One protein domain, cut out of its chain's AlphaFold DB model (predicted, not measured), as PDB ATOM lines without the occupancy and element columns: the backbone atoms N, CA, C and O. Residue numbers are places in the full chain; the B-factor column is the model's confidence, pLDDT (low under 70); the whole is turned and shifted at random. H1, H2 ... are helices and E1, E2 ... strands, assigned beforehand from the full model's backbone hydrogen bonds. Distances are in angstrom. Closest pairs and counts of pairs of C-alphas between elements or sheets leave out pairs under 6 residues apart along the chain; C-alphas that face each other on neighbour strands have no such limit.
ATOM      1  N   LYS A 156       8.989  50.185 -36.698       91.50
ATOM      2  CA  LYS A 156       7.647  50.465 -36.158       91.50
ATOM      3  C   LYS A 156       6.659  49.336 -36.472       91.50
ATOM      4  O   LYS A 156       5.848  48.985 -35.617       91.50
ATOM      5  N   PHE A 157       6.799  48.712 -37.648       94.75
ATOM      6  CA  PHE A 157       6.057  47.502 -37.996       94.75
ATOM      7  C   PHE A 157       6.353  46.375 -37.005       94.75
ATOM      8  O   PHE A 157       5.424  45.805 -36.446       94.75
ATOM      9  N   VAL A 158       7.632  46.081 -36.741       95.25
ATOM     10  CA  VAL A 158       8.028  45.028 -35.793       95.25
ATOM     11  C   VAL A 158       7.461  45.294 -34.401       95.25
ATOM     12  O   VAL A 158       6.873  44.398 -33.798       95.25
ATOM     13  N   ASP A 159       7.616  46.512 -33.887       94.12
ATOM     14  CA  ASP A 159       7.143  46.863 -32.545       94.12
ATOM     15  C   ASP A 159       5.622  46.720 -32.419       94.12
ATOM     16  O   ASP A 159       5.135  46.214 -31.409       94.12
ATOM     17  N   PHE A 160       4.878  47.103 -33.459       95.81
ATOM     18  CA  PHE A 160       3.428  46.938 -33.503       95.81
ATOM     19  C   PHE A 160       3.019  45.462 -33.628       95.81
ATOM     20  O   PHE A 160       2.173  44.984 -32.874       95.81
ATOM     21  N   MET A 161       3.656  44.709 -34.529       96.69
ATOM     22  CA  MET A 161       3.258  43.331 -34.829       96.69
ATOM     23  C   MET A 161       3.704  42.304 -33.784       96.69
ATOM     24  O   MET A 161       3.144  41.211 -33.762       96.69
ATOM     25  N   LYS A 162       4.604  42.651 -32.853       96.38
ATOM     26  CA  LYS A 162       4.841  41.860 -31.627       96.38
ATOM     27  C   LYS A 162       3.566  41.642 -30.802       96.38
ATOM     28  O   LYS A 162       3.491  40.678 -30.053       96.38
ATOM     29  N   GLN A 163       2.571  42.520 -30.941       96.38
ATOM     30  CA  GLN A 163       1.250  42.406 -30.308       96.38
ATOM     31  C   GLN A 163       0.137  42.175 -31.346       96.38
ATOM     32  O   GLN A 163      -1.040  42.426 -31.080       96.38
ATOM     33  N   GLY A 164       0.497  41.702 -32.544       96.50
ATOM     34  CA  GLY A 164      -0.411  41.544 -33.676       96.50
ATOM     35  C   GLY A 164      -1.626  40.674 -33.372       96.50
ATOM     36  O   GLY A 164      -2.742  41.027 -33.743       96.50
ATOM     37  N   SER A 165      -1.436  39.573 -32.642       96.56
ATOM     38  CA  SER A 165      -2.524  38.661 -32.264       96.56
ATOM     39  C   SER A 165      -3.547  39.329 -31.343       96.56
ATOM     40  O   SER A 165      -4.751  39.227 -31.583       96.56
ATOM     41  N   ALA A 166      -3.087  40.062 -30.321       97.25
ATOM     42  CA  ALA A 166      -3.967  40.817 -29.431       97.25
ATOM     43  C   ALA A 166      -4.757  41.877 -30.206       97.25
ATOM     44  O   ALA A 166      -5.971  41.995 -30.038       97.25
ATOM     45  N   LYS A 167      -4.088  42.590 -31.119       97.06
ATOM     46  CA  LYS A 167      -4.744  43.602 -31.943       97.06
ATOM     47  C   LYS A 167      -5.793  43.004 -32.884       97.06
ATOM     48  O   LYS A 167      -6.909  43.507 -32.958       97.06
ATOM     49  N   LEU A 168      -5.485  41.883 -33.537       95.88
ATOM     50  CA  LEU A 168      -6.458  41.149 -34.350       95.88
ATOM     51  C   LEU A 168      -7.680  40.709 -33.538       95.88
ATOM     52  O   LEU A 168      -8.793  40.748 -34.051       95.88
ATOM     53  N   GLN A 169      -7.497  40.269 -32.290       95.56
ATOM     54  CA  GLN A 169      -8.611  39.893 -31.413       95.56
ATOM     55  C   GLN A 169      -9.473  41.106 -31.046       95.56
ATOM     56  O   GLN A 169     -10.701  41.014 -31.090       95.56
ATOM     57  N   GLU A 170      -8.836  42.234 -30.729       97.19
ATOM     58  CA  GLU A 170      -9.506  43.506 -30.454       97.19
ATOM     59  C   GLU A 170     -10.351  43.965 -31.653       97.19
ATOM     60  O   GLU A 170     -11.536  44.272 -31.498       97.19
ATOM     61  N   ASP A 171      -9.776  43.949 -32.857       96.62
ATOM     62  CA  ASP A 171     -10.475  44.348 -34.082       96.62
ATOM     63  C   ASP A 171     -11.579  43.368 -34.447       96.62
ATOM     64  O   ASP A 171     -12.692  43.779 -34.780       96.62
ATOM     65  N   ARG A 172     -11.335  42.064 -34.291       95.00
ATOM     66  CA  ARG A 172     -12.352  41.037 -34.511       95.00
ATOM     67  C   ARG A 172     -13.574  41.247 -33.613       95.00
ATOM     68  O   ARG A 172     -14.701  41.094 -34.088       95.00
ATOM     69  N   ALA A 173     -13.373  41.619 -32.347       95.44
ATOM     70  CA  ALA A 173     -14.460  41.924 -31.413       95.44
ATOM     71  C   ALA A 173     -15.267  43.170 -31.824       95.44
ATOM     72  O   ALA A 173     -16.448  43.271 -31.504       95.44
ATOM     73  N   GLN A 174     -14.651  44.087 -32.572       95.62
ATOM     74  CA  GLN A 174     -15.283  45.292 -33.121       95.62
ATOM     75  C   GLN A 174     -15.779  45.114 -34.567       95.62
ATOM     76  O   GLN A 174     -16.213  46.087 -35.182       95.62
ATOM     77  N   ASN A 175     -15.712  43.896 -35.120       94.50
ATOM     78  CA  ASN A 175     -15.999  43.607 -36.528       94.50
ATOM     79  C   ASN A 175     -15.175  44.480 -37.497       94.50
ATOM     80  O   ASN A 175     -15.685  44.985 -38.501       94.50
ATOM     81  N   LYS A 176     -13.896  44.679 -37.161       95.31
ATOM     82  CA  LYS A 176     -12.922  45.433 -37.947       95.31
ATOM     83  C   LYS A 176     -11.924  44.521 -38.648       95.31
ATOM     84  O   LYS A 176     -11.625  43.417 -38.194       95.31
ATOM     85  N   PHE A 177     -11.400  45.020 -39.758       94.44
ATOM     86  CA  PHE A 177     -10.369  44.398 -40.572       94.44
ATOM     87  C   PHE A 177      -9.059  45.171 -40.380       94.44
ATOM     88  O   PHE A 177      -8.957  46.332 -40.781       94.44
ATOM     89  N   LEU A 178      -8.069  44.535 -39.751       95.81
ATOM     90  CA  LEU A 178      -6.784  45.152 -39.439       95.81
ATOM     91  C   LEU A 178      -5.910  45.243 -40.681       95.81
ATOM     92  O   LEU A 178      -5.598  44.247 -41.341       95.81
ATOM     93  N   LEU A 179      -5.432  46.447 -40.929       95.56
ATOM     94  CA  LEU A 179      -4.717  46.801 -42.128       95.56
ATOM     95  C   LEU A 179      -3.507  47.641 -41.750       95.56
ATOM     96  O   LEU A 179      -3.644  48.670 -41.099       95.56
ATOM     97  N   VAL A 180      -2.310  47.207 -42.134       95.88
ATOM     98  CA  VAL A 180      -1.077  47.897 -41.730       95.88
ATOM     99  C   VAL A 180      -0.310  48.341 -42.958       95.88
ATOM    100  O   VAL A 180       0.071  47.534 -43.801       95.88
ATOM    101  N   SER A 181      -0.042  49.636 -43.065       92.81
ATOM    102  CA  SER A 181       0.814  50.149 -44.126       92.81
ATOM    103  C   SER A 181       2.271  49.874 -43.792       92.81
ATOM    104  O   SER A 181       2.759  50.368 -42.781       92.81
ATOM    105  N   MET A 182       2.957  49.106 -44.638       93.50
ATOM    106  CA  MET A 182       4.417  49.074 -44.718       93.50
ATOM    107  C   MET A 182       4.941  49.941 -45.864       93.50
ATOM    108  O   MET A 182       6.124  50.236 -45.897       93.50
ATOM    109  N   SER A 183       4.094  50.418 -46.777       88.12
ATOM    110  CA  SER A 183       4.506  51.352 -47.826       88.12
ATOM    111  C   SER A 183       5.139  52.604 -47.210       88.12
ATOM    112  O   SER A 183       4.469  53.372 -46.516       88.12
ATOM    113  N   GLY A 184       6.435  52.791 -47.445       85.44
ATOM    114  CA  GLY A 184       7.120  54.051 -47.210       85.44
ATOM    115  C   GLY A 184       7.069  54.934 -48.452       85.44
ATOM    116  O   GLY A 184       6.610  54.526 -49.525       85.44
ATOM    117  N   GLY A 185       7.509  56.170 -48.276       85.00
ATOM    118  CA  GLY A 185       7.698  57.121 -49.355       85.00
ATOM    119  C   GLY A 185       8.821  58.090 -49.002       85.00
ATOM    120  O   GLY A 185       9.161  58.230 -47.821       85.00
ATOM    121  N   PRO A 186       9.404  58.754 -50.011       90.12
ATOM    122  CA  PRO A 186      10.360  59.828 -49.780       90.12
ATOM    123  C   PRO A 186       9.766  60.930 -48.897       90.12
ATOM    124  O   PRO A 186       8.578  61.234 -48.984       90.12
ATOM    125  N   ALA A 187      10.614  61.586 -48.103       90.12
ATOM    126  CA  ALA A 187      10.253  62.860 -47.489       90.12
ATOM    127  C   ALA A 187      10.008  63.927 -48.574       90.12
ATOM    128  O   ALA A 187      10.640  63.888 -49.631       90.12
ATOM    129  N   GLY A 229      15.852  58.521 -57.710       90.69
ATOM    130  CA  GLY A 229      15.248  59.432 -58.691       90.69
ATOM    131  C   GLY A 229      13.766  59.172 -58.952       90.69
ATOM    132  O   GLY A 229      13.069  60.045 -59.456       90.69
ATOM    133  N   SER A 230      13.262  57.990 -58.595       90.69
ATOM    134  CA  SER A 230      11.866  57.601 -58.796       90.69
ATOM    135  C   SER A 230      11.238  56.995 -57.539       90.69
ATOM    136  O   SER A 230      11.928  56.489 -56.653       90.69
ATOM    137  N   LEU A 231       9.900  56.971 -57.484       89.81
ATOM    138  CA  LEU A 231       9.162  56.255 -56.434       89.81
ATOM    139  C   LEU A 231       9.473  54.751 -56.423       89.81
ATOM    140  O   LEU A 231       9.440  54.133 -55.361       89.81
ATOM    141  N   MET A 232       9.807  54.167 -57.580       92.00
ATOM    142  CA  MET A 232      10.243  52.772 -57.649       92.00
ATOM    143  C   MET A 232      11.573  52.591 -56.909       92.00
ATOM    144  O   MET A 232      11.674  51.688 -56.092       92.00
ATOM    145  N   ASP A 233      12.556  53.475 -57.105       92.88
ATOM    146  CA  ASP A 233      13.852  53.377 -56.411       92.88
ATOM    147  C   ASP A 233      13.687  53.429 -54.882       92.88
ATOM    148  O   ASP A 233      14.310  52.646 -54.159       92.88
ATOM    149  N   TRP A 234      12.796  54.302 -54.397       93.75
ATOM    150  CA  TRP A 234      12.408  54.364 -52.984       93.75
ATOM    151  C   TRP A 234      11.724  53.080 -52.515       93.75
ATOM    152  O   TRP A 234      12.116  52.523 -51.495       93.75
ATOM    153  N   ALA A 235      10.764  52.556 -53.278       93.81
ATOM    154  CA  ALA A 235      10.082  51.309 -52.949       93.81
ATOM    155  C   ALA A 235      11.042  50.114 -52.843       93.81
ATOM    156  O   ALA A 235      10.917  49.307 -51.924       93.81
ATOM    157  N   LEU A 236      12.014  50.001 -53.754       95.06
ATOM    158  CA  LEU A 236      13.010  48.925 -53.726       95.06
ATOM    159  C   LEU A 236      13.934  49.040 -52.510       95.06
ATOM    160  O   LEU A 236      14.273  48.036 -51.881       95.06
ATOM    161  N   LEU A 237      14.356  50.264 -52.186       95.19
ATOM    162  CA  LEU A 237      15.156  50.563 -51.000       95.19
ATOM    163  C   LEU A 237      14.392  50.269 -49.703       95.19
ATOM    164  O   LEU A 237      14.935  49.632 -48.804       95.19
ATOM    165  N   ASP A 238      13.124  50.658 -49.619       94.69
ATOM    166  CA  ASP A 238      12.263  50.342 -48.482       94.69
ATOM    167  C   ASP A 238      12.089  48.825 -48.331       94.69
ATOM    168  O   ASP A 238      12.312  48.274 -47.249       94.69
ATOM    169  N   ASN A 239      11.783  48.120 -49.423       96.12
ATOM    170  CA  ASN A 239      11.621  46.665 -49.430       96.12
ATOM    171  C   ASN A 239      12.893  45.922 -49.002       96.12
ATOM    172  O   ASN A 239      12.797  44.920 -48.284       96.12
ATOM    173  N   TYR A 240      14.075  46.424 -49.384       96.62
ATOM    174  CA  TYR A 240      15.368  45.893 -48.937       96.62
ATOM    175  C   TYR A 240      15.460  45.818 -47.405       96.62
ATOM    176  O   TYR A 240      16.004  44.852 -46.865       96.62
ATOM    177  N   TYR A 241      14.866  46.775 -46.691       96.31
ATOM    178  CA  TYR A 241      14.815  46.769 -45.230       96.31
ATOM    179  C   TYR A 241      13.590  46.038 -44.671       96.31
ATOM    180  O   TYR A 241      13.688  45.320 -43.672       96.31
ATOM    181  N   GLN A 242      12.437  46.150 -45.329       95.75
ATOM    182  CA  GLN A 242      11.184  45.550 -44.864       95.75
ATOM    183  C   GLN A 242      11.189  44.021 -44.875       95.75
ATOM    184  O   GLN A 242      10.559  43.420 -44.004       95.75
ATOM    185  N   GLN A 243      11.945  43.375 -45.772       97.00
ATOM    186  CA  GLN A 243      12.125  41.915 -45.739       97.00
ATOM    187  C   GLN A 243      12.630  41.421 -44.372       97.00
ATOM    188  O   GLN A 243      12.183  40.377 -43.897       97.00
ATOM    189  N   ARG A 244      13.487  42.197 -43.689       96.50
ATOM    190  CA  ARG A 244      14.006  41.845 -42.356       96.50
ATOM    191  C   ARG A 244      12.906  41.901 -41.303       96.50
ATOM    192  O   ARG A 244      12.816  41.009 -40.467       96.50
ATOM    193  N   ALA A 245      12.065  42.931 -41.354       96.00
ATOM    194  CA  ALA A 245      10.938  43.093 -40.440       96.00
ATOM    195  C   ALA A 245       9.895  41.981 -40.620       96.00
ATOM    196  O   ALA A 245       9.439  41.396 -39.637       96.00
ATOM    197  N   LEU A 246       9.569  41.645 -41.871       97.44
ATOM    198  CA  LEU A 246       8.663  40.548 -42.210       97.44
ATOM    199  C   LEU A 246       9.216  39.198 -41.731       97.44
ATOM    200  O   LEU A 246       8.510  38.447 -41.062       97.44
ATOM    201  N   ASP A 247      10.476  38.888 -42.037       97.62
ATOM    202  CA  ASP A 247      11.104  37.629 -41.621       97.62
ATOM    203  C   ASP A 247      11.248  37.526 -40.095       97.62
ATOM    204  O   ASP A 247      11.032  36.456 -39.526       97.62
ATOM    205  N   LEU A 248      11.530  38.640 -39.411       96.75
ATOM    206  CA  LEU A 248      11.591  38.679 -37.952       96.75
ATOM    207  C   LEU A 248      10.233  38.373 -37.315       96.75
ATOM    208  O   LEU A 248      10.174  37.522 -36.434       96.75
ATOM    209  N   ILE A 249       9.146  39.022 -37.750       97.38
ATOM    210  CA  ILE A 249       7.801  38.739 -37.218       97.38
ATOM    211  C   ILE A 249       7.401  37.290 -37.488       97.38
ATOM    212  O   ILE A 249       6.899  36.612 -36.593       97.38
ATOM    213  N   PHE A 250       7.701  36.778 -38.683       97.56
ATOM    214  CA  PHE A 250       7.468  35.378 -39.019       97.56
ATOM    215  C   PHE A 250       8.199  34.411 -38.072       97.56
ATOM    216  O   PHE A 250       7.588  33.454 -37.590       97.56
ATOM    217  N   LYS A 251       9.485  34.660 -37.790       96.25
ATOM    218  CA  LYS A 251      10.298  33.856 -36.860       96.25
ATOM    219  C   LYS A 251       9.821  33.987 -35.416       96.25
ATOM    220  O   LYS A 251       9.714  32.982 -34.725       96.25
ATOM    221  N   LEU A 252       9.501  35.200 -34.961       95.75
ATOM    222  CA  LEU A 252       8.977  35.430 -33.612       95.75
ATOM    223  C   LEU A 252       7.668  34.676 -33.382       95.75
ATOM    224  O   LEU A 252       7.497  34.120 -32.304       95.75
ATOM    225  N   GLY A 253       6.802  34.579 -34.395       94.94
ATOM    226  CA  GLY A 253       5.547  33.827 -34.321       94.94
ATOM    227  C   GLY A 253       5.699  32.333 -33.987       94.94
ATOM    228  O   GLY A 253       4.714  31.710 -33.572       94.94
ATOM    229  N   ASP A 254       6.904  31.758 -34.129       91.19
ATOM    230  CA  ASP A 254       7.215  30.385 -33.696       91.19
ATOM    231  C   ASP A 254       7.343  30.271 -32.172       91.19
ATOM    232  O   ASP A 254       6.946  29.261 -31.591       91.19
ATOM    233  N   THR A 255       7.879  31.303 -31.522       94.06
ATOM    234  CA  THR A 255       8.182  31.304 -30.082       94.06
ATOM    235  C   THR A 255       7.235  32.173 -29.261       94.06
ATOM    236  O   THR A 255       7.100  31.962 -28.060       94.06
ATOM    237  N   ASP A 256       6.574  33.139 -29.892       95.06
ATOM    238  CA  ASP A 256       5.668  34.094 -29.270       95.06
ATOM    239  C   ASP A 256       4.344  34.129 -30.039       95.06
ATOM    240  O   ASP A 256       4.257  34.609 -31.167       95.06
ATOM    241  N   ALA A 257       3.281  33.623 -29.413       92.69
ATOM    242  CA  ALA A 257       1.951  33.591 -30.012       92.69
ATOM    243  C   ALA A 257       1.294  34.981 -30.145       92.69
ATOM    244  O   ALA A 257       0.239  35.081 -30.779       92.69
ATOM    245  N   GLN A 258       1.871  36.032 -29.544       95.94
ATOM    246  CA  GLN A 258       1.416  37.413 -29.710       95.94
ATOM    247  C   GLN A 258       1.931  38.050 -31.002       95.94
ATOM    248  O   GLN A 258       1.236  38.898 -31.572       95.94
ATOM    249  N   ALA A 259       3.090  37.604 -31.496       96.62
ATOM    250  CA  ALA A 259       3.644  38.048 -32.765       96.62
ATOM    251  C   ALA A 259       2.885  37.401 -33.933       96.62
ATOM    252  O   ALA A 259       2.970  36.193 -34.161       96.62
ATOM    253  N   ASP A 260       2.123  38.202 -34.674       96.38
ATOM    254  CA  ASP A 260       1.327  37.736 -35.814       96.38
ATOM    255  C   ASP A 260       1.219  38.843 -36.869       96.38
ATOM    256  O   ASP A 260       1.523  39.998 -36.582       96.38
ATOM    257  N   PHE A 261       0.799  38.503 -38.085       97.31
ATOM    258  CA  PHE A 261       0.565  39.457 -39.174       97.31
ATOM    259  C   PHE A 261      -0.868  40.016 -39.147       97.31
ATOM    260  O   PHE A 261      -1.769  39.338 -38.657       97.31
ATOM    261  N   PRO A 262      -1.119  41.227 -39.690       96.38
ATOM    262  CA  PRO A 262      -2.473  41.780 -39.795       96.38
ATOM    263  C   PRO A 262      -3.301  41.061 -40.878       96.38
ATOM    264  O   PRO A 262      -2.798  40.167 -41.562       96.38
ATOM    265  N   ASN A 263      -4.566  41.457 -41.081       95.06
ATOM    266  CA  ASN A 263      -5.386  40.875 -42.152       95.06
ATOM    267  C   ASN A 263      -4.854  41.237 -43.548       95.06
ATOM    268  O   ASN A 263      -4.907  40.402 -44.451       95.06
ATOM    269  N   ALA A 264      -4.324  42.450 -43.720       94.62
ATOM    270  CA  ALA A 264      -3.618  42.865 -44.929       94.62
ATOM    271  C   ALA A 264      -2.486  43.853 -44.620       94.62
ATOM    272  O   ALA A 264      -2.498  44.551 -43.603       94.62
ATOM    273  N   ILE A 265      -1.514  43.914 -45.529       94.94
ATOM    274  CA  ILE A 265      -0.398  44.858 -45.483       94.94
ATOM    275  C   ILE A 265      -0.354  45.625 -46.806       94.94
ATOM    276  O   ILE A 265      -0.398  45.002 -47.867       94.94
ATOM    277  N   TYR A 266      -0.211  46.951 -46.755       88.25
ATOM    278  CA  TYR A 266       0.163  47.731 -47.941       88.25
ATOM    279  C   TYR A 266       1.663  47.728 -48.109       88.25
ATOM    280  O   TYR A 266       2.379  48.110 -47.187       88.25
ATOM    281  N   ILE A 267       2.133  47.341 -49.284       91.56
ATOM    282  CA  ILE A 267       3.554  47.305 -49.591       91.56
ATOM    283  C   ILE A 267       3.767  47.655 -51.059       91.56
ATOM    284  O   ILE A 267       2.923  47.368 -51.911       91.56
ATOM    285  N   ASN A 268       4.886  48.313 -51.341       90.88
ATOM    286  CA  ASN A 268       5.224  48.759 -52.684       90.88
ATOM    287  C   ASN A 268       5.950  47.646 -53.460       90.88
ATOM    288  O   ASN A 268       6.528  46.734 -52.871       90.88
ATOM    289  N   ALA A 269       5.960  47.753 -54.792       91.69
ATOM    290  CA  ALA A 269       6.791  46.933 -55.682       91.69
ATOM    291  C   ALA A 269       6.671  45.405 -55.462       91.69
ATOM    292  O   ALA A 269       7.674  44.688 -55.384       91.69
ATOM    293  N   VAL A 270       5.431  44.909 -55.377       91.81
ATOM    294  CA  VAL A 270       5.143  43.468 -55.439       91.81
ATOM    295  C   VAL A 270       5.217  43.001 -56.892       91.81
ATOM    296  O   VAL A 270       4.501  43.507 -57.758       91.81
ATOM    297  N   ASP A 271       6.068  42.016 -57.141       90.69
ATOM    298  CA  ASP A 271       6.323  41.402 -58.435       90.69
ATOM    299  C   ASP A 271       5.600  40.045 -58.576       90.69
ATOM    300  O   ASP A 271       4.890  39.567 -57.681       90.69
ATOM    301  N   MET A 272       5.771  39.412 -59.733       87.12
ATOM    302  CA  MET A 272       5.273  38.081 -60.054       87.12
ATOM    303  C   MET A 272       5.623  37.059 -58.966       87.12
ATOM    304  O   MET A 272       6.705  37.077 -58.385       87.12
ATOM    305  N   GLY A 273       4.677  36.159 -58.678       87.56
ATOM    306  CA  GLY A 273       4.833  35.146 -57.629       87.56
ATOM    307  C   GLY A 273       4.709  35.673 -56.193       87.56
ATOM    308  O   GLY A 273       4.901  34.902 -55.254       87.56
ATOM    309  N   GLY A 274       4.374  36.953 -55.995       92.38
ATOM    310  CA  GLY A 274       4.203  37.529 -54.657       92.38
ATOM    311  C   GLY A 274       5.516  37.849 -53.962       92.38
ATOM    312  O   GLY A 274       5.626  37.755 -52.736       92.38
ATOM    313  N   LEU A 275       6.519  38.210 -54.761       94.75
ATOM    314  CA  LEU A 275       7.801  38.707 -54.288       94.75
ATOM    315  C   LEU A 275       7.704  40.205 -54.048       94.75
ATOM    316  O   LEU A 275       7.125  40.911 -54.862       94.75
ATOM    317  N   ILE A 276       8.328  40.715 -52.993       95.69
ATOM    318  CA  ILE A 276       8.682  42.139 -52.969       95.69
ATOM    319  C   ILE A 276      10.077  42.285 -53.563       95.69
ATOM    320  O   ILE A 276      10.994  41.552 -53.182       95.69
ATOM    321  N   ARG A 277      10.240  43.193 -54.528       95.38
ATOM    322  CA  ARG A 277      11.537  43.453 -55.161       95.38
ATOM    323  C   ARG A 277      12.431  44.187 -54.160       95.38
ATOM    324  O   ARG A 277      12.056  45.254 -53.680       95.38
ATOM    325  N   THR A 278      13.576  43.596 -53.828       95.75
ATOM    326  CA  THR A 278      14.583  44.160 -52.902       95.75
ATOM    327  C   THR A 278      15.848  44.594 -53.643       95.75
ATOM    328  O   THR A 278      16.589  45.460 -53.164       95.75
ATOM    329  N   GLY A 279      16.062  44.008 -54.827       94.88
ATOM    330  CA  GLY A 279      17.134  44.315 -55.762       94.88
ATOM    331  C   GLY A 279      17.132  45.745 -56.294       94.88
ATOM    332  O   GLY A 279      16.390  46.611 -55.835       94.88
ATOM    333  N   THR A 280      18.009  46.003 -57.257       92.62
ATOM    334  CA  THR A 280      18.200  47.342 -57.840       92.62
ATOM    335  C   THR A 280      17.466  47.547 -59.163       92.62
ATOM    336  O   THR A 280      17.278  48.689 -59.572       92.62
ATOM    337  N   ALA A 281      17.024  46.475 -59.830       90.94
ATOM    338  CA  ALA A 281      16.276  46.575 -61.077       90.94
ATOM    339  C   ALA A 281      14.809  46.946 -60.816       90.94
ATOM    340  O   ALA A 281      14.115  46.306 -60.020       90.94
ATOM    341  N   LYS A 282      14.332  47.968 -61.532       90.00
ATOM    342  CA  LYS A 282      12.942  48.432 -61.492       90.00
ATOM    343  C   LYS A 282      11.995  47.391 -62.092       90.00
ATOM    344  O   LYS A 282      12.331  46.698 -63.051       90.00
ATOM    345  N   ILE A 283      10.783  47.314 -61.547       87.88
ATOM    346  CA  ILE A 283       9.707  46.490 -62.106       87.88
ATOM    347  C   ILE A 283       9.083  47.247 -63.281       87.88
ATOM    348  O   ILE A 283       8.632  48.374 -63.091       87.88
ATOM    349  N   HIS A 297      22.669  41.159 -57.291       92.56
ATOM    350  CA  HIS A 297      21.434  41.627 -56.651       92.56
ATOM    351  C   HIS A 297      20.455  42.458 -57.501       92.56
ATOM    352  O   HIS A 297      19.510  43.028 -56.955       92.56
ATOM    353  N   ALA A 298      20.594  42.534 -58.830       91.62
ATOM    354  CA  ALA A 298      19.657  43.294 -59.673       91.62
ATOM    355  C   ALA A 298      18.196  42.845 -59.489       91.62
ATOM    356  O   ALA A 298      17.310  43.659 -59.233       91.62
ATOM    357  N   THR A 299      17.955  41.538 -59.560       92.69
ATOM    358  CA  THR A 299      16.624  40.929 -59.465       92.69
ATOM    359  C   THR A 299      16.438  40.152 -58.166       92.69
ATOM    360  O   THR A 299      15.703  39.161 -58.137       92.69
ATOM    361  N   ASP A 300      17.074  40.585 -57.083       95.50
ATOM    362  CA  ASP A 300      16.795  40.018 -55.766       95.50
ATOM    363  C   ASP A 300      15.368  40.357 -55.334       95.50
ATOM    364  O   ASP A 300      14.794  41.390 -55.700       95.50
ATOM    365  N   GLY A 301      14.761  39.459 -54.573       96.38
ATOM    366  CA  GLY A 301      13.431  39.642 -54.021       96.38
ATOM    367  C   GLY A 301      13.249  38.789 -52.781       96.38
ATOM    368  O   GLY A 301      14.017  37.860 -52.543       96.38
ATOM    369  N   TYR A 302      12.220  39.109 -52.005       97.75
ATOM    370  CA  TYR A 302      11.844  38.364 -50.808       97.75
ATOM    371  C   TYR A 302      10.484  37.694 -51.004       97.75
ATOM    372  O   TYR A 302       9.556  38.326 -51.515       97.75
ATOM    373  N   ALA A 303      10.357  36.433 -50.571       96.88
ATOM    374  CA  ALA A 303       9.147  35.612 -50.664       96.88
ATOM    375  C   ALA A 303       8.010  36.117 -49.749       96.88
ATOM    376  O   ALA A 303       7.612  35.453 -48.783       96.88
ATOM    377  N   TYR A 304       7.484  37.308 -50.031       96.50
ATOM    378  CA  TYR A 304       6.509  38.008 -49.200       96.50
ATOM    379  C   TYR A 304       5.205  37.217 -49.042       96.50
ATOM    380  O   TYR A 304       4.847  36.852 -47.919       96.50
ATOM    381  N   SER A 305       4.534  36.865 -50.142       94.56
ATOM    382  CA  SER A 305       3.277  36.110 -50.077       94.56
ATOM    383  C   SER A 305       3.470  34.732 -49.443       94.56
ATOM    384  O   SER A 305       2.683  34.341 -48.582       94.56
ATOM    385  N   ALA A 306       4.551  34.020 -49.784       95.62
ATOM    386  CA  ALA A 306       4.863  32.726 -49.174       95.62
ATOM    387  C   ALA A 306       5.099  32.842 -47.658       95.62
ATOM    388  O   ALA A 306       4.694  31.961 -46.904       95.62
ATOM    389  N   THR A 307       5.696  33.941 -47.189       97.44
ATOM    390  CA  THR A 307       5.892  34.211 -45.757       97.44
ATOM    391  C   THR A 307       4.565  34.402 -45.029       97.44
ATOM    392  O   THR A 307       4.357  33.792 -43.979       97.44
ATOM    393  N   LEU A 308       3.639  35.185 -45.589       96.00
ATOM    394  CA  LEU A 308       2.316  35.383 -44.988       96.00
ATOM    395  C   LEU A 308       1.473  34.099 -45.003       96.00
ATOM    396  O   LEU A 308       0.775  33.794 -44.034       96.00
ATOM    397  N   ILE A 309       1.557  33.312 -46.078       94.50
ATOM    398  CA  ILE A 309       0.899  32.000 -46.171       94.50
ATOM    399  C   ILE A 309       1.474  31.049 -45.117       94.50
ATOM    400  O   ILE A 309       0.718  30.431 -44.368       94.50
ATOM    401  N   ALA A 310       2.802  30.974 -44.999       96.62
ATOM    402  CA  ALA A 310       3.470  30.142 -44.006       96.62
ATOM    403  C   ALA A 310       3.077  30.531 -42.570       96.62
ATOM    404  O   ALA A 310       2.826  29.653 -41.746       96.62
ATOM    405  N   ALA A 311       2.964  31.831 -42.269       96.56
ATOM    406  CA  ALA A 311       2.508  32.307 -40.962       96.56
ATOM    407  C   ALA A 311       1.073  31.846 -40.654       96.56
ATOM    408  O   ALA A 311       0.792  31.342 -39.565       96.56
ATOM    409  N   ASN A 312       0.178  31.937 -41.641       94.19
ATOM    410  CA  ASN A 312      -1.195  31.453 -41.517       94.19
ATOM    411  C   ASN A 312      -1.269  29.937 -41.298       94.19
ATOM    412  O   ASN A 312      -2.021  29.491 -40.431       94.19
ATOM    413  N   ILE A 313      -0.472  29.153 -42.033       95.00
ATOM    414  CA  ILE A 313      -0.376  27.695 -41.860       95.00
ATOM    415  C   ILE A 313       0.091  27.368 -40.440       95.00
ATOM    416  O   ILE A 313      -0.565  26.590 -39.751       95.00
ATOM    417  N   ARG A 314       1.165  28.008 -39.960       93.62
ATOM    418  CA  ARG A 314       1.680  27.820 -38.591       93.62
ATOM    419  C   ARG A 314       0.616  28.106 -37.542       93.62
ATOM    420  O   ARG A 314       0.378  27.283 -36.658       93.62
ATOM    421  N   ARG A 315      -0.069  29.245 -37.666       91.69
ATOM    422  CA  ARG A 315      -1.157  29.636 -36.767       91.69
ATOM    423  C   ARG A 315      -2.281  28.604 -36.761       91.69
ATOM    424  O   ARG A 315      -2.708  28.183 -35.687       91.69
ATOM    425  N   LEU A 316      -2.739  28.181 -37.939       90.81
ATOM    426  CA  LEU A 316      -3.797  27.183 -38.075       90.81
ATOM    427  C   LEU A 316      -3.386  25.845 -37.449       90.81
ATOM    428  O   LEU A 316      -4.135  25.282 -36.653       90.81
ATOM    429  N   CYS A 317      -2.185  25.368 -37.761       92.62
ATOM    430  CA  CYS A 317      -1.661  24.093 -37.288       92.62
ATOM    431  C   CYS A 317      -1.437  24.059 -35.775       92.62
ATOM    432  O   CYS A 317      -1.748  23.053 -35.140       92.62
ATOM    433  N   ARG A 318      -1.010  25.176 -35.177       89.62
ATOM    434  CA  ARG A 318      -0.899  25.323 -33.719       89.62
ATOM    435  C   ARG A 318      -2.252  25.206 -33.014       89.62
ATOM    436  O   ARG A 318      -2.332  24.603 -31.951       89.62
ATOM    437  N   VAL A 319      -3.307  25.784 -33.592       87.94
ATOM    438  CA  VAL A 319      -4.641  25.828 -32.968       87.94
ATOM    439  C   VAL A 319      -5.445  24.553 -33.222       87.94
ATOM    440  O   VAL A 319      -6.201  24.124 -32.355       87.94
ATOM    441  N   LYS A 320      -5.346  23.980 -34.423       89.94
ATOM    442  CA  LYS A 320      -6.251  22.919 -34.885       89.94
ATOM    443  C   LYS A 320      -5.613  21.534 -34.977       89.94
ATOM    444  O   LYS A 320      -6.368  20.579 -35.096       89.94
ATOM    445  N   GLN A 321      -4.279  21.425 -34.934       86.12
ATOM    446  CA  GLN A 321      -3.541  20.156 -35.058       86.12
ATOM    447  C   GLN A 321      -4.051  19.280 -36.218       86.12
ATOM    448  O   GLN A 321      -4.323  18.092 -36.062       86.12
ATOM    449  N   LEU A 322      -4.249  19.897 -37.387       87.94
ATOM    450  CA  LEU A 322      -4.839  19.225 -38.542       87.94
ATOM    451  C   LEU A 322      -3.882  18.180 -39.130       87.94
ATOM    452  O   LEU A 322      -2.661  18.360 -39.141       87.94
ATOM    453  N   GLN A 323      -4.448  17.116 -39.701       92.50
ATOM    454  CA  GLN A 323      -3.699  16.191 -40.549       92.50
ATOM    455  C   GLN A 323      -3.120  16.948 -41.759       92.50
ATOM    456  O   GLN A 323      -3.806  17.775 -42.358       92.50
ATOM    457  N   GLY A 324      -1.857  16.681 -42.106       94.00
ATOM    458  CA  GLY A 324      -1.153  17.355 -43.209       94.00
ATOM    459  C   GLY A 324      -0.469  18.674 -42.829       94.00
ATOM    460  O   GLY A 324       0.084  19.346 -43.694       94.00
ATOM    461  N   CYS A 325      -0.468  19.061 -41.549       95.06
ATOM    462  CA  CYS A 325       0.264  20.243 -41.085       95.06
ATOM    463  C   CYS A 325       1.775  20.181 -41.346       95.06
ATOM    464  O   CYS A 325       2.381  21.212 -41.629       95.06
ATOM    465  N   GLU A 326       2.372  18.989 -41.280       95.25
ATOM    466  CA  GLU A 326       3.780  18.775 -41.627       95.25
ATOM    467  C   GLU A 326       4.026  19.037 -43.119       95.25
ATOM    468  O   GLU A 326       4.867  19.868 -43.455       95.25
ATOM    469  N   ASP A 327       3.218  18.437 -43.999       96.69
ATOM    470  CA  ASP A 327       3.324  18.614 -45.454       96.69
ATOM    471  C   ASP A 327       3.102  20.074 -45.875       96.69
ATOM    472  O   ASP A 327       3.873  20.632 -46.656       96.69
ATOM    473  N   LEU A 328       2.072  20.728 -45.323       95.88
ATOM    474  CA  LEU A 328       1.794  22.144 -45.577       95.88
ATOM    475  C   LEU A 328       2.924  23.038 -45.057       95.88
ATOM    476  O   LEU A 328       3.317  23.991 -45.733       95.88
ATOM    477  N   GLY A 329       3.457  22.735 -43.873       95.75
ATOM    478  CA  GLY A 329       4.598  23.441 -43.298       95.75
ATOM    479  C   GLY A 329       5.851  23.306 -44.162       95.75
ATOM    480  O   GLY A 329       6.506  24.310 -44.448       95.75
ATOM    481  N   ALA A 330       6.148  22.094 -44.635       96.88
ATOM    482  CA  ALA A 330       7.275  21.806 -45.515       96.88
ATOM    483  C   ALA A 330       7.134  22.509 -46.874       96.88
ATOM    484  O   ALA A 330       8.076  23.156 -47.330       96.88
ATOM    485  N   ALA A 331       5.947  22.463 -47.488       97.38
ATOM    486  CA  ALA A 331       5.670  23.159 -48.743       97.38
ATOM    487  C   ALA A 331       5.837  24.681 -48.601       97.38
ATOM    488  O   ALA A 331       6.457  25.329 -49.447       97.38
ATOM    489  N   ALA A 332       5.338  25.260 -47.505       95.88
ATOM    490  CA  ALA A 332       5.477  26.687 -47.239       95.88
ATOM    491  C   ALA A 332       6.940  27.085 -46.977       95.88
ATOM    492  O   ALA A 332       7.394  28.126 -47.455       95.88
ATOM    493  N   ALA A 333       7.704  26.249 -46.267       96.44
ATOM    494  CA  ALA A 333       9.135  26.453 -46.059       96.44
ATOM    495  C   ALA A 333       9.918  26.395 -47.380       96.44
ATOM    496  O   ALA A 333      10.741  27.274 -47.633       96.44
ATOM    497  N   ALA A 334       9.620  25.420 -48.245       97.88
ATOM    498  CA  ALA A 334      10.226  25.299 -49.568       97.88
ATOM    499  C   ALA A 334       9.937  26.528 -50.443       97.88
ATOM    500  O   ALA A 334      10.854  27.077 -51.050       97.88
ATOM    501  N   ALA A 335       8.694  27.022 -50.448       96.38
ATOM    502  CA  ALA A 335       8.326  28.229 -51.187       96.38
ATOM    503  C   ALA A 335       9.084  29.476 -50.694       96.38
ATOM    504  O   ALA A 335       9.541  30.282 -51.503       96.38
ATOM    505  N   ARG A 336       9.268  29.628 -49.373       97.19
ATOM    506  CA  ARG A 336      10.069  30.728 -48.802       97.19
ATOM    507  C   ARG A 336      11.554  30.615 -49.141       97.19
ATOM    508  O   ARG A 336      12.199  31.635 -49.360       97.19
ATOM    509  N   ALA A 337      12.092  29.397 -49.189       97.50
ATOM    510  CA  ALA A 337      13.506  29.147 -49.458       97.50
ATOM    511  C   ALA A 337      13.950  29.543 -50.877       97.50
ATOM    512  O   ALA A 337      15.143  29.721 -51.095       97.50
ATOM    513  N   LEU A 338      13.016  29.717 -51.821       96.56
ATOM    514  CA  LEU A 338      13.320  30.208 -53.172       96.56
ATOM    515  C   LEU A 338      13.802  31.665 -53.176       96.56
ATOM    516  O   LEU A 338      14.644  32.031 -53.991       96.56
ATOM    517  N   HIS A 339      13.274  32.486 -52.265       97.25
ATOM    518  CA  HIS A 339      13.598  33.908 -52.148       97.25
ATOM    519  C   HIS A 339      13.740  34.280 -50.663       97.25
ATOM    520  O   HIS A 339      12.846  34.924 -50.093       97.25
ATOM    521  N   PRO A 340      14.822  33.812 -50.007       97.44
ATOM    522  CA  PRO A 340      15.079  34.105 -48.605       97.44
ATOM    523  C   PRO A 340      15.417  35.590 -48.419       97.44
ATOM    524  O   PRO A 340      15.543  36.345 -49.381       97.44
ATOM    525  N   VAL A 341      15.593  36.015 -47.166       97.44
ATOM    526  CA  VAL A 341      16.161  37.340 -46.887       97.44
ATOM    527  C   VAL A 341      17.535  37.442 -47.557       97.44
ATOM    528  O   VAL A 341      18.419  36.640 -47.256       97.44
ATOM    529  N   SER A 342      17.701  38.429 -48.438       96.25
ATOM    530  CA  SER A 342      18.955  38.721 -49.140       96.25
ATOM    531  C   SER A 342      19.405  40.135 -48.796       96.25
ATOM    532  O   SER A 342      18.707  41.107 -49.094       96.25
ATOM    533  N   LEU A 343      20.547  40.245 -48.118       95.56
ATOM    534  CA  LEU A 343      21.124  41.502 -47.648       95.56
ATOM    535  C   LEU A 343      22.550  41.634 -48.177       95.56
ATOM    536  O   LEU A 343      23.288  40.651 -48.211       95.56
ATOM    537  N   TRP A 344      22.937  42.849 -48.547       95.75
ATOM    538  CA  TRP A 344      24.277  43.179 -49.019       95.75
ATOM    539  C   TRP A 344      24.596  44.641 -48.717       95.75
ATOM    540  O   TRP A 344      23.704  45.484 -48.593       95.75
ATOM    541  N   ASP A 345      25.883  44.955 -48.619       95.50
ATOM    542  CA  ASP A 345      26.317  46.317 -48.342       95.50
ATOM    543  C   ASP A 345      26.579  47.082 -49.645       95.50
ATOM    544  O   ASP A 345      27.482  46.774 -50.421       95.50
ATOM    545  N   ASP A 346      25.798  48.135 -49.855       94.62
ATOM    546  CA  ASP A 346      26.027  49.192 -50.833       94.62
ATOM    547  C   ASP A 346      25.739  50.536 -50.158       94.62
ATOM    548  O   ASP A 346      24.710  51.181 -50.375       94.62
ATOM    549  N   ALA A 347      26.669  50.966 -49.302       93.19
ATOM    550  CA  ALA A 347      26.544  52.207 -48.542       93.19
ATOM    551  C   ALA A 347      26.323  53.439 -49.441       93.19
ATOM    552  O   ALA A 347      25.664  54.393 -49.029       93.19
ATOM    553  N   LYS A 348      26.823  53.418 -50.688       91.00
ATOM    554  CA  LYS A 348      26.616  54.518 -51.644       91.00
ATOM    555  C   LYS A 348      25.144  54.671 -52.004       91.00
ATOM    556  O   LYS A 348      24.683  55.803 -52.124       91.00
ATOM    557  N   ARG A 349      24.422  53.554 -52.134       93.69
ATOM    558  CA  ARG A 349      22.979  53.510 -52.407       93.69
ATOM    559  C   ARG A 349      22.145  53.201 -51.163       93.69
ATOM    560  O   ARG A 349      21.021  52.717 -51.274       93.69
ATOM    561  N   GLY A 350      22.708  53.446 -49.980       94.06
ATOM    562  CA  GLY A 350      22.012  53.265 -48.716       94.06
ATOM    563  C   GLY A 350      21.490  51.849 -48.498       94.06
ATOM    564  O   GLY A 350      20.396  51.709 -47.984       94.06
TER     565      GLY A 350
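AT A GLANCE: This is residues 156 to 187, 229 to 283 and 297 to 350 of the 376 residues of the protein "Plcxd1 protein" of Symbiodinium pilosum (UniProt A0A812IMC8). Three long helices at shallow tilts to each other make the body: H4 and H5 fold into a hairpin, and H4 packs on residues 243 to 254 of the long H3, which lies nearest the middle, while H5 packs on H4 and stays apart from H3. H1 packs on H3 on the side away from H4; near it is a small two-strand sheet of E1 and E2, with H2 packed on E1. The printed part has 141 residues, in the order H1 H2 E1 H3 E2 E3 H4 H5, with E1 and E2 parallel. It is mostly helix and compact, with a radius of gyration of the C-alphas of 15.8 A and spans of 47 by 35 by 24 A.

HOW THE PARTS SIT: H1, residues 156 to 161, touches residues 245 to 249 of H3, residues 231 to 255, closest at the C-alphas of Val 158 and Ala 245, 5.8 A; the tilt of 34 degrees is only just shallow. H2, residues 164 to 173, comes closest to E1, residues 177 to 181, at the C-alphas of Leu 168 and Leu 178, 6.5 A. E1 and E2, residues 264 to 266, are parallel neighbours, with N 180 and O 264 within hydrogen-bond range at 3.0 A. E3, residues 275 to 277, pairs with no named strand, but its residues 276 to 277 pair antiparallel with residues 301 to 302. H4, residues 304 to 320, touches residues 243 to 254 of H3 at a shallow tilt of 19 degrees, the same way, closest at the C-alphas of Phe 250 and Ala 311, 6.1 A. H4 and H5, residues 325 to 337, form a hairpin, opposite ways at a shallow tilt of 17 degrees, closest at the C-alphas of Ala 310 and Ala 332, 5.1 A. H3 and H5 are apart. Every O i to N i+4 pair is within range in H1, H2, H4 and H5; in H3, 16 of 21 are.

IN THESE COORDINATES: H1 begins at C-alpha 156 (7.647, 50.465, -36.158). H3 is 36.3 A long, with a kink of 35 degrees near residue 241, H4 24.4 A and H5 18.0 A, ending at C-alpha 337 (13.506, 29.147, -49.458).

THE WHOLE: The C-alphas of Gly 229 and Gln 323 are the farthest apart, 50.6 A. Residues 188 to 228 and 284 to 296 are not printed; the gaps are 12.7 A and 13.8 A between C-alphas. Of the links printed whole, none is long. Residues 319 to 324 stand free, and residues 338 to 350 hold no named element. No printed residue is under 70 in pLDDT.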